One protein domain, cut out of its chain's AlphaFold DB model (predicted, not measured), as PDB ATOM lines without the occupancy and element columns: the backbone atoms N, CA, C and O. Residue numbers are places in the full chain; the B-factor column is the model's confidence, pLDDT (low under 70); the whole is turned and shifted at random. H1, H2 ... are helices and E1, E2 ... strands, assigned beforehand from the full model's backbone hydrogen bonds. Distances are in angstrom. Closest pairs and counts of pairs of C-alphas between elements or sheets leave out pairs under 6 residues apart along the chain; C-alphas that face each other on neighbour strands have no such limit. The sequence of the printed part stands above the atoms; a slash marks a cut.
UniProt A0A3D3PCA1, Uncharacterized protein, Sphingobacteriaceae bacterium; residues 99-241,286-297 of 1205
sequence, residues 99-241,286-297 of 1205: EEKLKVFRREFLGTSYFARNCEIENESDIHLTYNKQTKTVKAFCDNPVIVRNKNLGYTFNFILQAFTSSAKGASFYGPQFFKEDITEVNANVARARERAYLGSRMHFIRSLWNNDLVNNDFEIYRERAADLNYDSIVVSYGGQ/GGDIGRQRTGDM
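This is residues 99 to 241 and 286 to 297 of the 1205 residues of an uncharacterized protein of Sphingobacteriaceae bacterium (UniProt A0A3D3PCA1). Two antiparallel sheets of four strands, E2 E3 E6 E7 and E1 E4 E5 E8, meet at an angle as an open V, with E7 running on into E8 at 75 degrees, and H1 crosses the inner face of the first. From E8 the chain leads away through H3 and H4 to a loose end part with E9, E10 and a long link. The 155 printed residues have five named helices and ten named strands, in the order H1 H2, E1 to E8, H3 H4, E9 E10, H5; the class is mixed. The whole is only just compact, close to loose, with a radius of gyration of the C-alphas of 18.0 A and spans of 47 by 47 by 32 A.

Look first at E2, residues 127 to 132, 16.6 A long, and E3, 137 to 142, 17.0 A; E6, 163 to 167, and E7, 170 to 174, complete their sheet. The other sheet has E1, 119 to 121, E4, 146 to 150, E5, 155 to 159, and E8, 177 to 181. Find C-alpha 99 at (120.087, 70.784, 65.774); from there H1 runs 14.9 A to residue 109. H2 is 114 to 117, H3 188 to 198, 15.2 A, and H4 202 to 210, 12.1 A. E9 is 219 to 222, E10 235 to 238, and H5 287 to 291, ending at C-alpha 291, (108.924, 87.523, 75.643).

In the hairpin E2 and E3, N 128 and O 141 are 2.8 A apart; E3 pairs with E6 through N 138 and O 166, 2.8 A, and the hairpin E6 and E7 has N 165 and O 172 at 2.9 A. H1 is on this sheet at a height of 8.5 A, across the strands at 74 degrees to E2 on the local plane, making two layers, a helix on one face of a sheet; its closest C-alphas to E2 are Lys 101 and Leu 129, 6.5 A. In the other sheet, find N 120 and O 149 of E1 and E4 at 2.9 A, N 148 and O 157 of the hairpin E4 and E5 at 2.9 A, and N 158 and O 178 of E5 and E8 at 2.8 A. H2 only grazes it, with residues 115 to 117. H3 and H4 are close but not clearly touching, C-alphas 198 and 204 being 6.1 A apart, at a steep tilt of 65 degrees. H4 and H5 are likewise close but not clearly touching, at C-alphas 202 and 289, 6.2 A. E9 and E10 pair with no named strand; the closest C-alphas of H4 and E9 are 205 and 219, 7.3 A. Every O i to N i+4 pair is within hydrogen-bond range in H1, H3, H4 and H5; H2 is too short for one.

The C-alphas farthest apart, Glu 99 and Gly 239, are 50.5 A apart. Residues 242 to 285 are not printed, a gap of 25.6 A between C-alphas 241 and 286. The link E9 to E10 is long, 12 residues. Mean pLDDT of the printed part is 86.2; residues 216 and 224 to 229 are under 70.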
ATOM      1  N   GLU A  99     119.853  69.368  66.087       91.62
ATOM      2  CA  GLU A  99     120.087  70.784  65.774       91.62
ATOM      3  C   GLU A  99     118.772  71.580  65.724       91.62
ATOM      4  O   GLU A  99     118.672  72.659  66.302       91.62
ATOM      5  N   GLU A 100     117.728  71.033  65.099       93.44
ATOM      6  CA  GLU A 100     116.401  71.661  65.059       93.44
ATOM      7  C   GLU A 100     115.760  71.745  66.450       93.44
ATOM      8  O   GLU A 100     115.245  72.801  66.825       93.44
ATOM      9  N   LYS A 101     115.847  70.676  67.256       94.94
ATOM     10  CA  LYS A 101     115.367  70.689  68.652       94.94
ATOM     11  C   LYS A 101     116.116  71.720  69.485       94.94
ATOM     12  O   LYS A 101     115.500  72.441  70.264       94.94
ATOM     13  N   LEU A 102     117.431  71.819  69.300       94.94
ATOM     14  CA  LEU A 102     118.275  72.774  70.007       94.94
ATOM     15  C   LEU A 102     117.949  74.216  69.599       94.94
ATOM     16  O   LEU A 102     117.887  75.085  70.463       94.94
ATOM     17  N   LYS A 103     117.645  74.479  68.320       94.25
ATOM     18  CA  LYS A 103     117.135  75.786  67.866       94.25
ATOM     19  C   LYS A 103     115.819  76.152  68.557       94.25
ATOM     20  O   LYS A 103     115.665  77.295  68.989       94.25
ATOM     21  N   VAL A 104     114.891  75.199  68.701       94.31
ATOM     22  CA  VAL A 104     113.644  75.405  69.464       94.31
ATOM     23  C   VAL A 104     113.950  75.673  70.936       94.31
ATOM     24  O   VAL A 104     113.432  76.641  71.488       94.31
ATOM     25  N   PHE A 105     114.822  74.872  71.555       95.75
ATOM     26  CA  PHE A 105     115.237  75.059  72.942       95.75
ATOM     27  C   PHE A 105     115.833  76.451  73.166       95.75
ATOM     28  O   PHE A 105     115.308  77.197  73.982       95.75
ATOM     29  N   ARG A 106     116.845  76.857  72.386       94.50
ATOM     30  CA  ARG A 106     117.479  78.183  72.489       94.50
ATOM     31  C   ARG A 106     116.464  79.313  72.349       94.50
ATOM     32  O   ARG A 106     116.455  80.218  73.176       94.50
ATOM     33  N   ARG A 107     115.585  79.250  71.343       92.00
ATOM     34  CA  ARG A 107     114.561  80.279  71.103       92.00
ATOM     35  C   ARG A 107     113.624  80.448  72.298       92.00
ATOM     36  O   ARG A 107     113.319  81.577  72.673       92.00
ATOM     37  N   GLU A 108     113.142  79.345  72.865       92.62
ATOM     38  CA  GLU A 108     112.169  79.392  73.960       92.62
ATOM     39  C   GLU A 108     112.816  79.625  75.328       92.62
ATOM     40  O   GLU A 108     112.214  80.292  76.164       92.62
ATOM     41  N   PHE A 109     114.027  79.105  75.544       94.38
ATOM     42  CA  PHE A 109     114.766  79.207  76.800       94.38
ATOM     43  C   PHE A 109     115.487  80.552  76.937       94.38
ATOM     44  O   PHE A 109     115.251  81.259  77.912       94.38
ATOM     45  N   LEU A 110     116.314  80.941  75.957       93.12
ATOM     46  CA  LEU A 110     117.068  82.203  75.991       93.12
ATOM     47  C   LEU A 110     116.209  83.399  75.588       93.12
ATOM     48  O   LEU A 110     116.385  84.479  76.144       93.12
ATOM     49  N   GLY A 111     115.274  83.206  74.652       89.75
ATOM     50  CA  GLY A 111     114.451  84.265  74.066       89.75
ATOM     51  C   GLY A 111     114.921  84.686  72.672       89.75
ATOM     52  O   GLY A 111     115.776  84.057  72.052       89.75
ATOM     53  N   THR A 112     114.327  85.763  72.150       84.25
ATOM     54  CA  THR A 112     114.628  86.304  70.803       84.25
ATOM     55  C   THR A 112     115.085  87.761  70.816       84.25
ATOM     56  O   THR A 112     115.305  88.351  69.751       84.25
ATOM     57  N   SER A 113     115.230  88.333  72.014       82.50
ATOM     58  CA  SER A 113     115.653  89.711  72.229       82.50
ATOM     59  C   SER A 113     117.111  89.939  71.825       82.50
ATOM     60  O   SER A 113     117.888  88.999  71.637       82.50
ATOM     61  N   TYR A 114     117.494  91.213  71.744       80.88
ATOM     62  CA  TYR A 114     118.885  91.619  71.561       80.88
ATOM     63  C   TYR A 114     119.812  91.005  72.629       80.88
ATOM     64  O   TYR A 114     120.893  90.524  72.299       80.88
ATOM     65  N   PHE A 115     119.380  90.934  73.894       86.75
ATOM     66  CA  PHE A 115     120.175  90.340  74.974       86.75
ATOM     67  C   PHE A 115     120.295  88.820  74.823       86.75
ATOM     68  O   PHE A 115     121.399  88.288  74.904       86.75
ATOM     69  N   ALA A 116     119.191  88.140  74.494       86.38
ATOM     70  CA  ALA A 116     119.149  86.693  74.299       86.38
ATOM     71  C   ALA A 116     120.064  86.200  73.169       86.38
ATOM     72  O   ALA A 116     120.657  85.127  73.259       86.38
ATOM     73  N   ARG A 117     120.208  86.984  72.096       83.12
ATOM     74  CA  ARG A 117     121.091  86.638  70.968       83.12
ATOM     75  C   ARG A 117     122.575  86.769  71.299       83.12
ATOM     76  O   ARG A 117     123.392  86.161  70.620       83.12
ATOM     77  N   ASN A 118     122.912  87.517  72.350       86.25
ATOM     78  CA  ASN A 118     124.269  87.632  72.885       86.25
ATOM     79  C   ASN A 118     124.554  86.600  73.996       86.25
ATOM     80  O   ASN A 118     125.566  86.711  74.692       86.25
ATOM     81  N   CYS A 119     123.664  85.615  74.171       93.06
ATOM     82  CA  CYS A 119     123.862  84.499  75.081       93.06
ATOM     83  C   CYS A 119     124.509  83.293  74.386       93.06
ATOM     84  O   CYS A 119     124.069  82.824  73.330       93.06
ATOM     85  N   GLU A 120     125.500  82.727  75.059       94.25
ATOM     86  CA  GLU A 120     126.117  81.445  74.731       94.25
ATOM     87  C   GLU A 120     125.741  80.437  75.823       94.25
ATOM     88  O   GLU A 120     125.819  80.757  77.006       94.25
ATOM     89  N   ILE A 121     125.290  79.240  75.432       95.62
ATOM     90  CA  ILE A 121     125.108  78.121  76.364       95.62
ATOM     91  C   ILE A 121     126.409  77.322  76.316       95.62
ATOM     92  O   ILE A 121     126.755  76.800  75.259       95.62
ATOM     93  N   GLU A 122     127.150  77.264  77.418       94.12
ATOM     94  CA  GLU A 122     128.503  76.687  77.425       94.12
ATOM     95  C   GLU A 122     128.488  75.150  77.388       94.12
ATOM     96  O   GLU A 122     129.422  74.535  76.880       94.12
ATOM     97  N   ASN A 123     127.410  74.527  77.869       92.94
ATOM     98  CA  ASN A 123     127.265  73.076  77.989       92.94
ATOM     99  C   ASN A 123     126.058  72.515  77.211       92.94
ATOM    100  O   ASN A 123     125.305  71.688  77.715       92.94
ATOM    101  N   GLU A 124     125.858  72.934  75.955       94.06
ATOM    102  CA  GLU A 124     124.742  72.442  75.120       94.06
ATOM    103  C   GLU A 124     124.721  70.921  74.927       94.06
ATOM    104  O   GLU A 124     123.657  70.359  74.651       94.06
ATOM    105  N   SER A 125     125.877  70.258  75.036       89.88
ATOM    106  CA  SER A 125     126.016  68.800  74.967       89.88
ATOM    107  C   SER A 125     125.266  68.078  76.081       89.88
ATOM    108  O   SER A 125     124.779  66.975  75.849       89.88
ATOM    109  N   ASP A 126     125.130  68.717  77.244       89.50
ATOM    110  CA  ASP A 126     124.535  68.137  78.452       89.50
ATOM    111  C   ASP A 126     122.999  68.163  78.402       89.50
ATOM    112  O   ASP A 126     122.325  67.549  79.228       89.50
ATOM    113  N   ILE A 127     122.432  68.881  77.425       91.94
ATOM    114  CA  ILE A 127     120.990  69.036  77.259       91.94
ATOM    115  C   ILE A 127     120.446  67.867  76.443       91.94
ATOM    116  O   ILE A 127     120.723  67.713  75.244       91.94
ATOM    117  N   HIS A 128     119.589  67.084  77.082       90.56
ATOM    118  CA  HIS A 128     118.875  65.980  76.467       90.56
ATOM    119  C   HIS A 128     117.579  66.486  75.837       90.56
ATOM    120  O   HIS A 128     116.770  67.144  76.489       90.56
ATOM    121  N   LEU A 129     117.376  66.188  74.551       91.56
ATOM    122  CA  LEU A 129     116.286  66.737  73.738       91.56
ATOM    123  C   LEU A 129     115.469  65.624  73.087       91.56
ATOM    124  O   LEU A 129     116.003  64.814  72.328       91.56
ATOM    125  N   THR A 130     114.155  65.643  73.296       90.94
ATOM    126  CA  THR A 130     113.220  64.687  72.682       90.94
ATOM    127  C   THR A 130     112.099  65.417  71.950       90.94
ATOM    128  O   THR A 130     111.672  66.495  72.373       90.94
ATOM    129  N   TYR A 131     111.622  64.860  70.832       91.81
ATOM    130  CA  TYR A 131     110.485  65.398  70.089       91.81
ATOM    131  C   TYR A 131     109.386  64.345  69.926       91.81
ATOM    132  O   TYR A 131     109.611  63.224  69.483       91.81
ATOM    133  N   ASN A 132     108.157  64.715  70.269       89.88
ATOM    134  CA  ASN A 132     106.987  63.869  70.079       89.88
ATOM    135  C   ASN A 132     106.225  64.316  68.819       89.88
ATOM    136  O   ASN A 132     105.569  65.358  68.830       89.88
ATOM    137  N   LYS A 133     106.273  63.509  67.743       85.44
ATOM    138  CA  LYS A 133     105.615  63.809  66.449       85.44
ATOM    139  C   LYS A 133     104.104  64.020  66.556       85.44
ATOM    140  O   LYS A 133     103.565  64.884  65.871       85.44
ATOM    141  N   GLN A 134     103.421  63.221  67.378       85.56
ATOM    142  CA  GLN A 134     101.956  63.214  67.479       85.56
ATOM    143  C   GLN A 134     101.448  64.512  68.110       85.56
ATOM    144  O   GLN A 134     100.516  65.140  67.615       85.56
ATOM    145  N   THR A 135     102.106  64.937  69.185       86.31
ATOM    146  CA  THR A 135     101.754  66.149  69.936       86.31
ATOM    147  C   THR A 135     102.509  67.389  69.458       86.31
ATOM    148  O   THR A 135     102.247  68.485  69.949       86.31
ATOM    149  N   LYS A 136     103.456  67.232  68.521       91.44
ATOM    150  CA  LYS A 136     104.390  68.268  68.054       91.44
ATOM    151  C   LYS A 136     105.068  69.007  69.214       91.44
ATOM    152  O   LYS A 136     105.125  70.235  69.225       91.44
ATOM    153  N   THR A 137     105.536  68.248  70.204       92.69
ATOM    154  CA  THR A 137     106.096  68.793  71.448       92.69
ATOM    155  C   THR A 137     107.580  68.465  71.573       92.69
ATOM    156  O   THR A 137     107.954  67.298  71.473       92.69
ATOM    157  N   VAL A 138     108.412  69.478  71.819       94.38
ATOM    158  CA  VAL A 138     109.822  69.329  72.211       94.38
ATOM    159  C   VAL A 138     109.909  69.343  73.734       94.38
ATOM    160  O   VAL A 138     109.360  70.245  74.368       94.38
ATOM    161  N   LYS A 139     110.601  68.364  74.321       93.94
ATOM    162  CA  LYS A 139     110.961  68.350  75.743       93.94
ATOM    163  C   LYS A 139     112.475  68.418  75.897       93.94
ATOM    164  O   LYS A 139     113.200  67.867  75.064       93.94
ATOM    165  N   ALA A 140     112.925  69.066  76.964       92.88
ATOM    166  CA  ALA A 140     114.332  69.119  77.326       92.88
ATOM    167  C   ALA A 140     114.516  68.828  78.817       92.88
ATOM    168  O   ALA A 140     113.691  69.241  79.634       92.88
ATOM    169  N   PHE A 141     115.597  68.135  79.153       88.44
ATOM    170  CA  PHE A 141     116.090  67.982  80.521       88.44
ATOM    171  C   PHE A 141     117.619  68.053  80.502       88.44
ATOM    172  O   PHE A 141     118.238  67.838  79.461       88.44
ATOM    173  N   CYS A 142     118.227  68.421  81.623       86.56
ATOM    174  CA  CYS A 142     119.672  68.594  81.729       86.56
ATOM    175  C   CYS A 142     120.106  68.132  83.121       86.56
ATOM    176  O   CYS A 142     119.569  68.615  84.118       86.56
ATOM    177  N   ASP A 143     121.037  67.179  83.188       77.81
ATOM    178  CA  ASP A 143     121.476  66.599  84.467       77.81
ATOM    179  C   ASP A 143     122.348  67.575  85.269       77.81
ATOM    180  O   ASP A 143     122.300  67.600  86.504       77.81
ATOM    181  N   ASN A 144     123.101  68.404  84.543       83.38
ATOM    182  CA  ASN A 144     123.864  69.535  85.058       83.38
ATOM    183  C   ASN A 144     123.069  70.843  84.891       83.38
ATOM    184  O   ASN A 144     122.205  70.931  84.017       83.38
ATOM    185  N   PRO A 145     123.364  71.902  85.666       86.62
ATOM    186  CA  PRO A 145     122.818  73.224  85.385       86.62
ATOM    187  C   PRO A 145     123.185  73.677  83.965       86.62
ATOM    188  O   PRO A 145     124.323  73.509  83.529       86.62
ATOM    189  N   VAL A 146     122.240  74.284  83.252       93.44
ATOM    190  CA  VAL A 146     122.499  74.942  81.969       93.44
ATOM    191  C   VAL A 146     123.276  76.225  82.252       93.44
ATOM    192  O   VAL A 146     122.772  77.103  82.953       93.44
ATOM    193  N   ILE A 147     124.497  76.327  81.730       92.81
ATOM    194  CA  ILE A 147     125.394  77.464  81.951       92.81
ATOM    195  C   ILE A 147     125.217  78.439  80.795       92.81
ATOM    196  O   ILE A 147     125.542  78.123  79.651       92.81
ATOM    197  N   VAL A 148     124.693  79.624  81.090       94.25
ATOM    198  CA  VAL A 148     124.436  80.666  80.097       94.25
ATOM    199  C   VAL A 148     125.320  81.865  80.373       94.25
ATOM    200  O   VAL A 148     125.189  82.529  81.400       94.25
ATOM    201  N   ARG A 149     126.179  82.194  79.415       94.50
ATOM    202  CA  ARG A 149     127.018  83.386  79.442       94.50
ATOM    203  C   ARG A 149     126.387  84.491  78.606       94.50
ATOM    204  O   ARG A 149     126.208  84.330  77.402       94.50
ATOM    205  N   ASN A 150     126.073  85.629  79.221       93.25
ATOM    206  CA  ASN A 150     125.583  86.829  78.547       93.25
ATOM    207  C   ASN A 150     126.646  87.935  78.586       93.25
ATOM    208  O   ASN A 150     126.754  88.695  79.551       93.25
ATOM    209  N   LYS A 151     127.395  88.068  77.487       87.38
ATOM    210  CA  LYS A 151     128.477  89.060  77.355       87.38
ATOM    211  C   LYS A 151     127.968  90.506  77.380       87.38
ATOM    212  O   LYS A 151     128.699  91.407  77.776       87.38
ATOM    213  N   ASN A 152     126.719  90.731  76.971       88.25
ATOM    214  CA  ASN A 152     126.109  92.060  76.905       88.25
ATOM    215  C   ASN A 152     125.738  92.584  78.299       88.25
ATOM    216  O   ASN A 152     125.992  93.739  78.636       88.25
ATOM    217  N   LEU A 153     125.180  91.701  79.129       91.00
ATOM    218  CA  LEU A 153     124.812  92.013  80.508       91.00
ATOM    219  C   LEU A 153     125.965  91.787  81.496       91.00
ATOM    220  O   LEU A 153     125.854  92.202  82.646       91.00
ATOM    221  N   GLY A 154     127.073  91.176  81.069       89.62
ATOM    222  CA  GLY A 154     128.244  90.918  81.911       89.62
ATOM    223  C   GLY A 154     128.002  89.857  82.985       89.62
ATOM    224  O   GLY A 154     128.617  89.916  84.043       89.62
ATOM    225  N   TYR A 155     127.084  88.922  82.739       89.88
ATOM    226  CA  TYR A 155     126.722  87.868  83.685       89.88
ATOM    227  C   TYR A 155     126.873  86.488  83.058       89.88
ATOM    228  O   TYR A 155     126.510  86.286  81.899       89.88
ATOM    229  N   THR A 156     127.291  85.528  83.872       90.44
ATOM    230  CA  THR A 156     127.065  84.103  83.624       90.44
ATOM    231  C   THR A 156     126.053  83.615  84.646       90.44
ATOM    232  O   THR A 156     126.196  83.915  85.830       90.44
ATOM    233  N   PHE A 157     125.025  82.886  84.225       90.12
ATOM    234  CA  PHE A 157     124.090  82.271  85.161       90.12
ATOM    235  C   PHE A 157     123.920  80.781  84.900       90.12
ATOM    236  O   PHE A 157     123.925  80.314  83.762       90.12
ATOM    237  N   ASN A 158     123.754  80.046  85.993       89.56
ATOM    238  CA  ASN A 158     123.519  78.613  86.010       89.56
ATOM    239  C   ASN A 158     122.034  78.380  86.261       89.56
ATOM    240  O   ASN A 158     121.506  78.890  87.248       89.56
ATOM    241  N   PHE A 159     121.370  77.611  85.403       91.19
ATOM    242  CA  PHE A 159     119.940  77.326  85.506       91.19
ATOM    243  C   PHE A 159     119.696  75.825  85.665       91.19
ATOM    244  O   PHE A 159     120.034  75.042  84.778       91.19
ATOM    245  N   ILE A 160     119.090  75.400  86.774       89.31
ATOM    246  CA  ILE A 160     118.749  73.987  86.988       89.31
ATOM    247  C   ILE A 160     117.426  73.699  86.279       89.31
ATOM    248  O   ILE A 160     116.360  74.069  86.760       89.31
ATOM    249  N   LEU A 161     117.484  73.045  85.118       89.19
ATOM    250  CA  LEU A 161     116.312  72.808  84.276       89.19
ATOM    251  C   LEU A 161     115.428  71.684  84.838       89.19
ATOM    252  O   LEU A 161     115.652  70.513  84.549       89.19
ATOM    253  N   GLN A 162     114.399  72.041  85.609       85.56
ATOM    254  CA  GLN A 162     113.478  71.065  86.208       85.56
ATOM    255  C   GLN A 162     112.426  70.569  85.210       85.56
ATOM    256  O   GLN A 162     112.082  69.390  85.194       85.56
ATOM    257  N   ALA A 163     111.925  71.460  84.352       86.06
ATOM    258  CA  ALA A 163     111.047  71.089  83.251       86.06
ATOM    259  C   ALA A 163     111.224  72.038  82.067       86.06
ATOM    260  O   ALA A 163     111.396  73.243  82.245       86.06
ATOM    261  N   PHE A 164     111.101  71.498  80.855       93.06
ATOM    262  CA  PHE A 164     110.969  72.268  79.623       93.06
ATOM    263  C   PHE A 164     110.012  71.563  78.671       93.06
ATOM    264  O   PHE A 164     110.204  70.391  78.334       93.06
ATOM    265  N   THR A 165     109.011  72.293  78.184       92.94
ATOM    266  CA  THR A 165     108.131  71.832  77.110       92.94
ATOM    267  C   THR A 165     107.866  72.958  76.119       92.94
ATOM    268  O   THR A 165     107.641  74.099  76.515       92.94
ATOM    269  N   SER A 166     107.881  72.651  74.822       93.56
ATOM    270  CA  SER A 166     107.541  73.592  73.751       93.56
ATOM    271  C   SER A 166     106.622  72.928  72.736       93.56
ATOM    272  O   SER A 166     106.930  71.850  72.231       93.56
ATOM    273  N   SER A 167     105.483  73.557  72.452       91.19
ATOM    274  CA  SER A 167     104.463  73.064  71.522       91.19
ATOM    275  C   SER A 167     103.828  74.220  70.741       91.19
ATOM    276  O   SER A 167     104.088  75.391  71.010       91.19
ATOM    277  N   ALA A 168     102.911  73.909  69.822       81.50
ATOM    278  CA  ALA A 168     102.113  74.928  69.131       81.50
ATOM    279  C   ALA A 168     101.258  75.800  70.078       81.50
ATOM    280  O   ALA A 168     100.844  76.888  69.690       81.50
ATOM    281  N   LYS A 169     100.990  75.337  71.310       77.75
ATOM    282  CA  LYS A 169     100.245  76.095  72.330       77.75
ATOM    283  C   LYS A 169     101.127  77.060  73.135       77.75
ATOM    284  O   LYS A 169     100.595  77.837  73.919       77.75
ATOM    285  N   GLY A 170     102.447  77.011  72.954       82.50
ATOM    286  CA  GLY A 170     103.423  77.800  73.703       82.50
ATOM    287  C   GLY A 170     104.514  76.937  74.331       82.50
ATOM    288  O   GLY A 170     104.525  75.710  74.181       82.50
ATOM    289  N   ALA A 171     105.431  77.602  75.035       86.94
ATOM    290  CA  ALA A 171     106.530  76.965  75.747       86.94
ATOM    291  C   ALA A 171     106.566  77.379  77.219       86.94
ATOM    292  O   ALA A 171     106.404  78.562  77.539       86.94
ATOM    293  N   SER A 172     106.820  76.402  78.085       84.81
ATOM    294  CA  SER A 172     106.987  76.563  79.526       84.81
ATOM    295  C   SER A 172     108.291  75.916  79.979       84.81
ATOM    296  O   SER A 172     108.680  74.848  79.498       84.81
ATOM    297  N   PHE A 173     108.967  76.577  80.912       88.56
ATOM    298  CA  PHE A 173     110.105  76.029  81.629       88.56
ATOM    299  C   PHE A 173     110.201  76.688  83.000       88.56
ATOM    300  O   PHE A 173     109.798  77.840  83.163       88.56
ATOM    301  N   TYR A 174     110.721  75.957  83.979       84.50
ATOM    302  CA  TYR A 174     110.980  76.485  85.314       84.50
ATOM    303  C   TYR A 174     112.168  75.765  85.947       84.50
ATOM    304  O   TYR A 174     112.555  74.669  85.528       84.50
ATOM    305  N   GLY A 175     112.761  76.427  86.930       86.25
ATOM    306  CA  GLY A 175     113.959  75.964  87.600       86.25
ATOM    307  C   GLY A 175     114.649  77.099  88.352       86.25
ATOM    308  O   GLY A 175     114.478  78.258  87.962       86.25
ATOM    309  N   PRO A 176     115.400  76.790  89.420       86.62
ATOM    310  CA  PRO A 176     116.183  77.782  90.136       86.62
ATOM    311  C   PRO A 176     117.408  78.221  89.329       86.62
ATOM    312  O   PRO A 176     117.937  77.472  88.496       86.62
ATOM    313  N   GLN A 177     117.878  79.433  89.610       89.25
ATOM    314  CA  GLN A 177     118.983  80.064  88.903       89.25
ATOM    315  C   GLN A 177     119.964  80.777  89.838       89.25
ATOM    316  O   GLN A 177     119.577  81.359  90.851       89.25
ATOM    317  N   PHE A 178     121.242  80.777  89.465       89.00
ATOM    318  CA  PHE A 178     122.317  81.440  90.202       89.00
ATOM    319  C   PHE A 178     123.170  82.287  89.265       89.00
ATOM    320  O   PHE A 178     123.654  81.773  88.257       89.00
ATOM    321  N   PHE A 179     123.372  83.563  89.594       90.06
ATOM    322  CA  PHE A 179     124.169  84.487  88.790       90.06
ATOM    323  C   PHE A 179     125.607  84.582  89.305       90.06
ATOM    324  O   PHE A 179     125.882  84.478  90.498       90.06
ATOM    325  N   LYS A 180     126.525  84.882  88.391       85.62
ATOM    326  CA  LYS A 180     127.906  85.270  88.662       85.62
ATOM    327  C   LYS A 180     128.282  86.436  87.749       85.62
ATOM    328  O   LYS A 180     127.976  86.415  86.557       85.62
ATOM    329  N   GLU A 181     128.946  87.447  88.299       86.88
ATOM    330  CA  GLU A 181     129.561  88.507  87.492       86.88
ATOM    331  C   GLU A 181     130.672  87.896  86.618       86.88
ATOM    332  O   GLU A 181     131.562  87.201  87.116       86.88
ATOM    333  N   ASP A 182     130.597  88.138  85.311       85.50
ATOM    334  CA  ASP A 182     131.573  87.678  84.308       85.50
ATOM    335  C   ASP A 182     132.554  88.801  83.912       85.50
ATOM    336  O   ASP A 182     133.324  88.697  82.959       85.50
ATOM    337  N   ILE A 183     132.514  89.914  84.650       83.62
ATOM    338  CA  ILE A 183     133.330  91.109  84.436       83.62
ATOM    339  C   ILE A 183     133.884  91.628  85.763       83.62
ATOM    340  O   ILE A 183     133.265  91.478  86.815       83.62
ATOM    341  N   THR A 184     135.058  92.258  85.712       77.88
ATOM    342  CA  THR A 184     135.700  92.872  86.885       77.88
ATOM    343  C   THR A 184     135.121  94.249  87.210       77.88
ATOM    344  O   THR A 184     135.008  94.598  88.380       77.88
ATOM    345  N   GLU A 185     134.726  95.017  86.187       75.88
ATOM    346  CA  GLU A 185     134.099  96.336  86.322       75.88
ATOM    347  C   GLU A 185     132.982  96.536  85.289       75.88
ATOM    348  O   GLU A 185     133.112  96.174  84.115       75.88
ATOM    349  N   VAL A 186     131.877  97.156  85.717       78.62
ATOM    350  CA  VAL A 186     130.727  97.461  84.854       78.62
ATOM    351  C   VAL A 186     131.010  98.722  84.039       78.62
ATOM    352  O   VAL A 186     130.924  99.839  84.546       78.62
ATOM    353  N   ASN A 187     131.306  98.562  82.749       80.69
ATOM    354  CA  ASN A 187     131.459  99.699  81.840       80.69
ATOM    355  C   ASN A 187     130.100 100.322  81.443       80.69
ATOM    356  O   ASN A 187     129.031  99.744  81.649       80.69
ATOM    357  N   ALA A 188     130.136 101.501  80.811       73.69
ATOM    358  CA  ALA A 188     128.935 102.254  80.434       73.69
ATOM    359  C   ALA A 188     128.001 101.522  79.446       73.69
ATOM    360  O   ALA A 188     126.803 101.810  79.410       73.69
ATOM    361  N   ASN A 189     128.512 100.593  78.632       75.81
ATOM    362  CA  ASN A 189     127.683  99.810  77.711       75.81
ATOM    363  C   ASN A 189     126.908  98.737  78.472       75.81
ATOM    364  O   ASN A 189     125.691  98.654  78.326       75.81
ATOM    365  N   VAL A 190     127.592  97.991  79.345       82.94
ATOM    366  CA  VAL A 190     126.965  96.974  80.198       82.94
ATOM    367  C   VAL A 190     125.955  97.621  81.150       82.94
ATOM    368  O   VAL A 190     124.841  97.124  81.289       82.94
ATOM    369  N   ALA A 191     126.282  98.771  81.750       80.50
ATOM    370  CA  ALA A 191     125.361  99.497  82.629       80.50
ATOM    371  C   ALA A 191     124.042  99.866  81.921       80.50
ATOM    372  O   ALA A 191     122.961  99.611  82.457       80.50
ATOM    373  N   ARG A 192     124.125 100.407  80.697       76.81
ATOM    374  CA  ARG A 192     122.954 100.756  79.873       76.81
ATOM    375  C   ARG A 192     122.181  99.528  79.401       76.81
ATOM    376  O   ARG A 192     120.954  99.543  79.399       76.81
ATOM    377  N   ALA A 193     122.882  98.462  79.023       83.50
ATOM    378  CA  ALA A 193     122.256  97.204  78.640       83.50
ATOM    379  C   ALA A 193     121.451  96.600  79.798       83.50
ATOM    380  O   ALA A 193     120.294  96.230  79.604       83.50
ATOM    381  N   ARG A 194     122.018  96.592  81.014       90.06
ATOM    382  CA  ARG A 194     121.314  96.175  82.236       90.06
ATOM    383  C   ARG A 194     120.094  97.058  82.510       90.06
ATOM    384  O   ARG A 194     119.022  96.538  82.797       90.06
ATOM    385  N   GLU A 195     120.206  98.376  82.357       85.75
ATOM    386  CA  GLU A 195     119.062  99.282  82.541       85.75
ATOM    387  C   GLU A 195     117.938  99.006  81.527       85.75
ATOM    388  O   GLU A 195     116.768  98.909  81.898       85.75
ATOM    389  N   ARG A 196     118.283  98.786  80.253       84.38
ATOM    390  CA  ARG A 196     117.317  98.456  79.195       84.38
ATOM    391  C   ARG A 196     116.682  97.073  79.386       84.38
ATOM    392  O   ARG A 196     115.499  96.924  79.088       84.38
ATOM    393  N   ALA A 197     117.429  96.089  79.889       88.62
ATOM    394  CA  ALA A 197     116.891  94.780  80.265       88.62
ATOM    395  C   ALA A 197     115.949  94.880  81.479       88.62
ATOM    396  O   ALA A 197     114.934  94.190  81.538       88.62
ATOM    397  N   TYR A 198     116.230  95.790  82.418       90.88
ATOM    398  CA  TYR A 198     115.388  96.030  83.588       90.88
ATOM    399  C   TYR A 198     114.068  96.735  83.252       90.88
ATOM    400  O   TYR A 198     113.013  96.315  83.732       90.88
ATOM    401  N   LEU A 199     114.091  97.812  82.467       86.75
ATOM    402  CA  LEU A 199     112.922  98.672  82.266       86.75
ATOM    403  C   LEU A 199     111.772  97.960  81.532       86.75
ATOM    404  O   LEU A 199     111.852  97.577  80.361       86.75
ATOM    405  N   GLY A 200     110.651  97.827  82.243       86.81
ATOM    406  CA  GLY A 200     109.468  97.095  81.784       86.81
ATOM    407  C   GLY A 200     109.578  95.578  81.943       86.81
ATOM    408  O   GLY A 200     108.770  94.863  81.366       86.81
ATOM    409  N   SER A 201     110.570  95.083  82.688       91.69
ATOM    410  CA  SER A 201     110.712  93.662  83.011       91.69
ATOM    411  C   SER A 201     109.770  93.183  84.110       91.69
ATOM    412  O   SER A 201     109.162  93.981  84.828       91.69
ATOM    413  N   ARG A 202     109.720  91.855  84.291       91.62
ATOM    414  CA  ARG A 202     109.074  91.196  85.443       91.62
ATOM    415  C   ARG A 202     109.548  91.817  86.758       91.62
ATOM    416  O   ARG A 202     108.733  92.274  87.549       91.62
ATOM    417  N   MET A 203     110.863  91.934  86.936       91.38
ATOM    418  CA  MET A 203     111.470  92.504  88.140       91.38
ATOM    419  C   MET A 203     111.053  93.967  88.358       91.38
ATOM    420  O   MET A 203     110.709  94.348  89.475       91.38
ATOM    421  N   HIS A 204     111.020  94.782  87.297       92.69
ATOM    422  CA  HIS A 204     110.571  96.176  87.378       92.69
ATOM    423  C   HIS A 204     109.100  96.289  87.787       92.69
ATOM    424  O   HIS A 204     108.762  97.088  88.662       92.69
ATOM    425  N   PHE A 205     108.231  95.461  87.204       92.88
ATOM    426  CA  PHE A 205     106.810  95.438  87.539       92.88
ATOM    427  C   PHE A 205     106.567  94.983  88.981       92.88
ATOM    428  O   PHE A 205     105.846  95.659  89.709       92.88
ATOM    429  N   ILE A 206     107.212  93.899  89.435       92.38
ATOM    430  CA  ILE A 206     107.065  93.399  90.813       92.38
ATOM    431  C   ILE A 206     107.562  94.426  91.834       92.38
ATOM    432  O   ILE A 206     106.880  94.673  92.824       92.38
ATOM    433  N   ARG A 207     108.690  95.101  91.580       91.62
ATOM    434  CA  ARG A 207     109.173  96.189  92.451       91.62
ATOM    435  C   ARG A 207     108.215  97.377  92.482       91.62
ATOM    436  O   ARG A 207     107.975  97.949  93.543       91.62
ATOM    437  N   SER A 208     107.643  97.728  91.332       90.81
ATOM    438  CA  SER A 208     106.652  98.804  91.228       90.81
ATOM    439  C   SER A 208     105.366  98.452  91.975       90.81
ATOM    440  O   SER A 208     104.811  99.298  92.671       90.81
ATOM    441  N   LEU A 209     104.926  97.192  91.903       91.00
ATOM    442  CA  LEU A 209     103.856  96.673  92.748       91.00
ATOM    443  C   LEU A 209     104.248  96.773  94.214       91.00
ATOM    444  O   LEU A 209     103.565  97.437  94.978       91.00
ATOM    445  N   TRP A 210     105.370  96.187  94.621       89.44
ATOM    446  CA  TRP A 210     105.786  96.195  96.016       89.44
ATOM    447  C   TRP A 210     105.814  97.607  96.616       89.44
ATOM    448  O   TRP A 210     105.395  97.792  97.755       89.44
ATOM    449  N   ASN A 211     106.237  98.620  95.861       86.19
ATOM    450  CA  ASN A 211     106.300 100.001  96.343       86.19
ATOM    451  C   ASN A 211     104.984 100.790  96.206       86.19
ATOM    452  O   ASN A 211     104.938 101.937  96.636       86.19
ATOM    453  N   ASN A 212     103.917 100.191  95.662       87.12
ATOM    454  CA  ASN A 212     102.690 100.889  95.251       87.12
ATOM    455  C   ASN A 212     102.992 102.095  94.340       87.12
ATOM    456  O   ASN A 212     102.479 103.197  94.523       87.12
ATOM    457  N   ASP A 213     103.875 101.875  93.370       82.50
ATOM    458  CA  ASP A 213     104.494 102.924  92.561       82.50
ATOM    459  C   ASP A 213     104.355 102.658  91.054       82.50
ATOM    460  O   ASP A 213     105.135 103.147  90.238       82.50
ATOM    461  N   LEU A 214     103.358 101.858  90.658       82.62
ATOM    462  CA  LEU A 214     103.113 101.488  89.257       82.62
ATOM    463  C   LEU A 214     103.071 102.708  88.335       82.62
ATOM    464  O   LEU A 214     103.742 102.729  87.311       82.62
ATOM    465  N   VAL A 215     102.329 103.739  88.737       72.69
ATOM    466  CA  VAL A 215     102.083 104.922  87.907       72.69
ATOM    467  C   VAL A 215     103.356 105.730  87.665       72.69
ATOM    468  O   VAL A 215     103.566 106.189  86.547       72.69
ATOM    469  N   ASN A 216     104.214 105.897  88.677       69.56
ATOM    470  CA  ASN A 216     105.467 106.641  88.506       69.56
ATOM    471  C   ASN A 216     106.527 105.820  87.758       69.56
ATOM    472  O   ASN A 216     107.469 106.392  87.222       69.56
ATOM    473  N   ASN A 217     106.356 104.497  87.690       75.00
ATOM    474  CA  ASN A 217     107.191 103.589  86.907       75.00
ATOM    475  C   ASN A 217     106.555 103.230  85.547       75.00
ATOM    476  O   ASN A 217     106.892 102.198  84.966       75.00
ATOM    477  N   ASP A 218     105.645 104.066  85.032       78.50
ATOM    478  CA  ASP A 218     104.993 103.940  83.718       78.50
ATOM    479  C   ASP A 218     104.206 102.636  83.490       78.50
ATOM    480  O   ASP A 218     104.005 102.218  82.344       78.50
ATOM    481  N   PHE A 219     103.760 101.990  84.569       83.25
ATOM    482  CA  PHE A 219     102.885 100.829  84.513       83.25
ATOM    483  C   PHE A 219     101.421 101.211  84.696       83.25
ATOM    484  O   PHE A 219     101.037 101.916  85.629       83.25
ATOM    485  N   GLU A 220     100.584 100.619  83.855       84.38
ATOM    486  CA  GLU A 220      99.143 100.577  84.039       84.38
ATOM    487  C   GLU A 220      98.664  99.129  84.075       84.38
ATOM    488  O   GLU A 220      99.221  98.257  83.405       84.38
ATOM    489  N   ILE A 221      97.603  98.885  84.838       86.75
ATOM    490  CA  ILE A 221      96.946  97.584  84.932       86.75
ATOM    491  C   ILE A 221      95.483  97.722  84.522       86.75
ATOM    492  O   ILE A 221      94.813  98.696  84.861       86.75
ATOM    493  N   TYR A 222      94.975  96.744  83.784       79.06
ATOM    494  CA  TYR A 222      93.598  96.738  83.302       79.06
ATOM    495  C   TYR A 222      93.057  95.313  83.211       79.06
ATOM    496  O   TYR A 222      93.803  94.332  83.224       79.06
ATOM    497  N   ARG A 223      91.734  95.179  83.115       79.75
ATOM    498  CA  ARG A 223      91.074  93.912  82.778       79.75
ATOM    499  C   ARG A 223      90.444  94.080  81.400       79.75
ATOM    500  O   ARG A 223      89.902  95.144  81.136       79.75
ATOM    501  N   GLU A 224      90.469  93.053  80.545       55.41
ATOM    502  CA  GLU A 224      90.060  93.102  79.117       55.41
ATOM    503  C   GLU A 224      88.716  93.801  78.803       55.41
ATOM    504  O   GLU A 224      88.451  94.106  77.644       55.41
ATOM    505  N   ARG A 225      87.847  94.044  79.794       53.66
ATOM    506  CA  ARG A 225      86.536  94.700  79.628       53.66
ATOM    507  C   ARG A 225      86.179  95.713  80.727       53.66
ATOM    508  O   ARG A 225      85.022  96.109  80.825       53.66
ATOM    509  N   ALA A 226      87.137  96.111  81.564       49.22
ATOM    510  CA  ALA A 226      86.955  97.136  82.590       49.22
ATOM    511  C   ALA A 226      88.241  97.961  82.724       49.22
ATOM    512  O   ALA A 226      89.296  97.422  83.073       49.22
ATOM    513  N   ALA A 227      88.142  99.261  82.444       49.44
ATOM    514  CA  ALA A 227      89.110 100.217  82.960       49.44
ATOM    515  C   ALA A 227      88.928 100.280  84.485       49.44
ATOM    516  O   ALA A 227      87.803 100.159  84.965       49.44
ATOM    517  N   ASP A 228      90.034 100.431  85.210       57.88
ATOM    518  CA  ASP A 228      90.115 100.617  86.667       57.88
ATOM    519  C   ASP A 228      90.291  99.327  87.491       57.88
ATOM    520  O   ASP A 228      89.458  98.933  88.308       57.88
ATOM    521  N   LEU A 229      91.458  98.690  87.331       68.94
ATOM    522  CA  LEU A 229      92.089  97.957  88.432       68.94
ATOM    523  C   LEU A 229      93.034  98.918  89.164       68.94
ATOM    524  O   LEU A 229      93.815  99.625  88.531       68.94
ATOM    525  N   ASN A 230      92.978  98.945  90.493       71.25
ATOM    526  CA  ASN A 230      93.916  99.694  91.330       71.25
ATOM    527  C   ASN A 230      94.840  98.735  92.097       71.25
ATOM    528  O   ASN A 230      94.639  97.522  92.088       71.25
ATOM    529  N   TYR A 231      95.871  99.266  92.749       81.75
ATOM    530  CA  TYR A 231      96.858  98.475  93.488       81.75
ATOM    531  C   TYR A 231      96.227  97.470  94.478       81.75
ATOM    532  O   TYR A 231      96.581  96.289  94.473       81.75
ATOM    533  N   ASP A 232      95.219  97.896  95.240       83.81
ATOM    534  CA  ASP A 232      94.546  97.055  96.245       83.81
ATOM    535  C   ASP A 232      93.710  95.920  95.630       83.81
ATOM    536  O   ASP A 232      93.358  94.948  96.300       83.81
ATOM    537  N   SER A 233      93.395  96.005  94.334       80.94
ATOM    538  CA  SER A 233      92.681  94.940  93.623       80.94
ATOM    539  C   SER A 233      93.555  93.720  93.315       80.94
ATOM    540  O   SER A 233      93.016  92.653  93.002       80.94
ATOM    541  N   ILE A 234      94.880  93.872  93.407       88.25
ATOM    542  CA  ILE A 234      95.862  92.859  93.011       88.25
ATOM    543  C   ILE A 234      96.882  92.534  94.095       88.25
ATOM    544  O   ILE A 234      97.432  91.437  94.052       88.25
ATOM    545  N   VAL A 235      97.134  93.431  95.052       92.12
ATOM    546  CA  VAL A 235      98.078  93.186  96.146       92.12
ATOM    547  C   VAL A 235      97.349  93.069  97.479       92.12
ATOM    548  O   VAL A 235      96.558  93.929  97.850       92.12
ATOM    549  N   VAL A 236      97.655  92.006  98.221       93.00
ATOM    550  CA  VAL A 236      97.219  91.795  99.608       93.00
ATOM    551  C   VAL A 236      98.434  91.731 100.531       93.00
ATOM    552  O   VAL A 236      99.531  91.390 100.093       93.00
ATOM    553  N   SER A 237      98.259  92.091 101.803       90.56
ATOM    554  CA  SER A 237      99.356  92.182 102.773       90.56
ATOM    555  C   SER A 237      99.006  91.474 104.080       90.56
ATOM    556  O   SER A 237      97.937  91.722 104.642       90.56
ATOM    557  N   TYR A 238      99.916  90.635 104.585       86.38
ATOM    558  CA  TYR A 238      99.811  89.981 105.894       86.38
ATOM    559  C   TYR A 238     101.146  90.086 106.629       86.38
ATOM    560  O   TYR A 238     102.187  89.748 106.072       86.38
ATOM    561  N   GLY A 239     101.140  90.549 107.884       79.31
ATOM    562  CA  GLY A 239     102.347  90.558 108.724       79.31
ATOM    563  C   GLY A 239     103.551  91.305 108.125       79.31
ATOM    564  O   GLY A 239     104.688  90.943 108.411       79.31
ATOM    565  N   GLY A 240     103.321  92.306 107.265       77.50
ATOM    566  CA  GLY A 240     104.378  93.057 106.571       77.50
ATOM    567  C   GLY A 240     104.890  92.426 105.268       77.50
ATOM    568  O   GLY A 240     105.712  93.043 104.595       77.50
ATOM    569  N   GLN A 241     104.391  91.247 104.884       84.06
ATOM    570  CA  GLN A 241     104.656  90.608 103.592       84.06
ATOM    571  C   GLN A 241     103.543  90.921 102.595       84.06
ATOM    572  O   GLN A 241     102.374  90.992 102.977       84.06
ATOM    573  N   GLY A 286     102.692  86.840  79.759       84.50
ATOM    574  CA  GLY A 286     102.521  86.944  78.315       84.50
ATOM    575  C   GLY A 286     102.664  88.373  77.795       84.50
ATOM    576  O   GLY A 286     102.903  89.315  78.554       84.50
ATOM    577  N   GLY A 287     102.571  88.528  76.474       84.62
ATOM    578  CA  GLY A 287     102.911  89.773  75.778       84.62
ATOM    579  C   GLY A 287     104.391  90.132  75.939       84.62
ATOM    580  O   GLY A 287     105.235  89.239  76.007       84.62
ATOM    581  N   ASP A 288     104.719  91.423  75.994       82.31
ATOM    582  CA  ASP A 288     106.116  91.880  75.971       82.31
ATOM    583  C   ASP A 288     106.938  91.424  77.185       82.31
ATOM    584  O   ASP A 288     108.093  91.033  77.023       82.31
ATOM    585  N   ILE A 289     106.339  91.371  78.379       88.75
ATOM    586  CA  ILE A 289     107.006  90.836  79.579       88.75
ATOM    587  C   ILE A 289     107.264  89.328  79.436       88.75
ATOM    588  O   ILE A 289     108.321  88.846  79.829       88.75
ATOM    589  N   GLY A 290     106.331  88.577  78.838       83.56
ATOM    590  CA  GLY A 290     106.487  87.134  78.618       83.56
ATOM    591  C   GLY A 290     107.530  86.769  77.555       83.56
ATOM    592  O   GLY A 290     108.072  85.665  77.580       83.56
ATOM    593  N   ARG A 291     107.842  87.691  76.631       83.44
ATOM    594  CA  ARG A 291     108.924  87.523  75.643       83.44
ATOM    595  C   ARG A 291     110.317  87.637  76.258       83.44
ATOM    596  O   ARG A 291     111.259  87.136  75.650       83.44
ATOM    597  N   GLN A 292     110.442  88.265  77.429       87.50
ATOM    598  CA  GLN A 292     111.693  88.289  78.178       87.50
ATOM    599  C   GLN A 292     111.933  86.913  78.796       87.50
ATOM    600  O   GLN A 292     111.243  86.515  79.741       87.50
ATOM    601  N   ARG A 293     112.893  86.170  78.252       89.94
ATOM    602  CA  ARG A 293     113.224  84.815  78.719       89.94
ATOM    603  C   ARG A 293     114.491  84.870  79.577       89.94
ATOM    604  O   ARG A 293     114.705  85.879  80.245       89.94
ATOM    605  N   THR A 294     115.288  83.801  79.657       90.25
ATOM    606  CA  THR A 294     116.468  83.792  80.543       90.25
ATOM    607  C   THR A 294     117.581  84.721  80.057       90.25
ATOM    608  O   THR A 294     118.303  85.284  80.873       90.25
ATOM    609  N   GLY A 295     117.666  84.986  78.748       90.50
ATOM    610  CA  GLY A 295     118.659  85.895  78.174       90.50
ATOM    611  C   GLY A 295     118.469  87.372  78.537       90.50
ATOM    612  O   GLY A 295     119.397  88.160  78.377       90.50
ATOM    613  N   ASP A 296     117.295  87.748  79.045       91.44
ATOM    614  CA  ASP A 296     116.953  89.110  79.476       91.44
ATOM    615  C   ASP A 296     117.048  89.303  80.999       91.44
ATOM    616  O   ASP A 296     116.795  90.398  81.502       91.44
ATOM    617  N   MET A 297     117.329  88.236  81.754       90.44
ATOM    618  CA  MET A 297     117.270  88.276  83.211       90.44
ATOM    619  C   MET A 297     118.472  88.995  83.823       90.44
ATOM    620  O   MET A 297     119.598  88.941  83.331       90.44
TER     621      MET A 297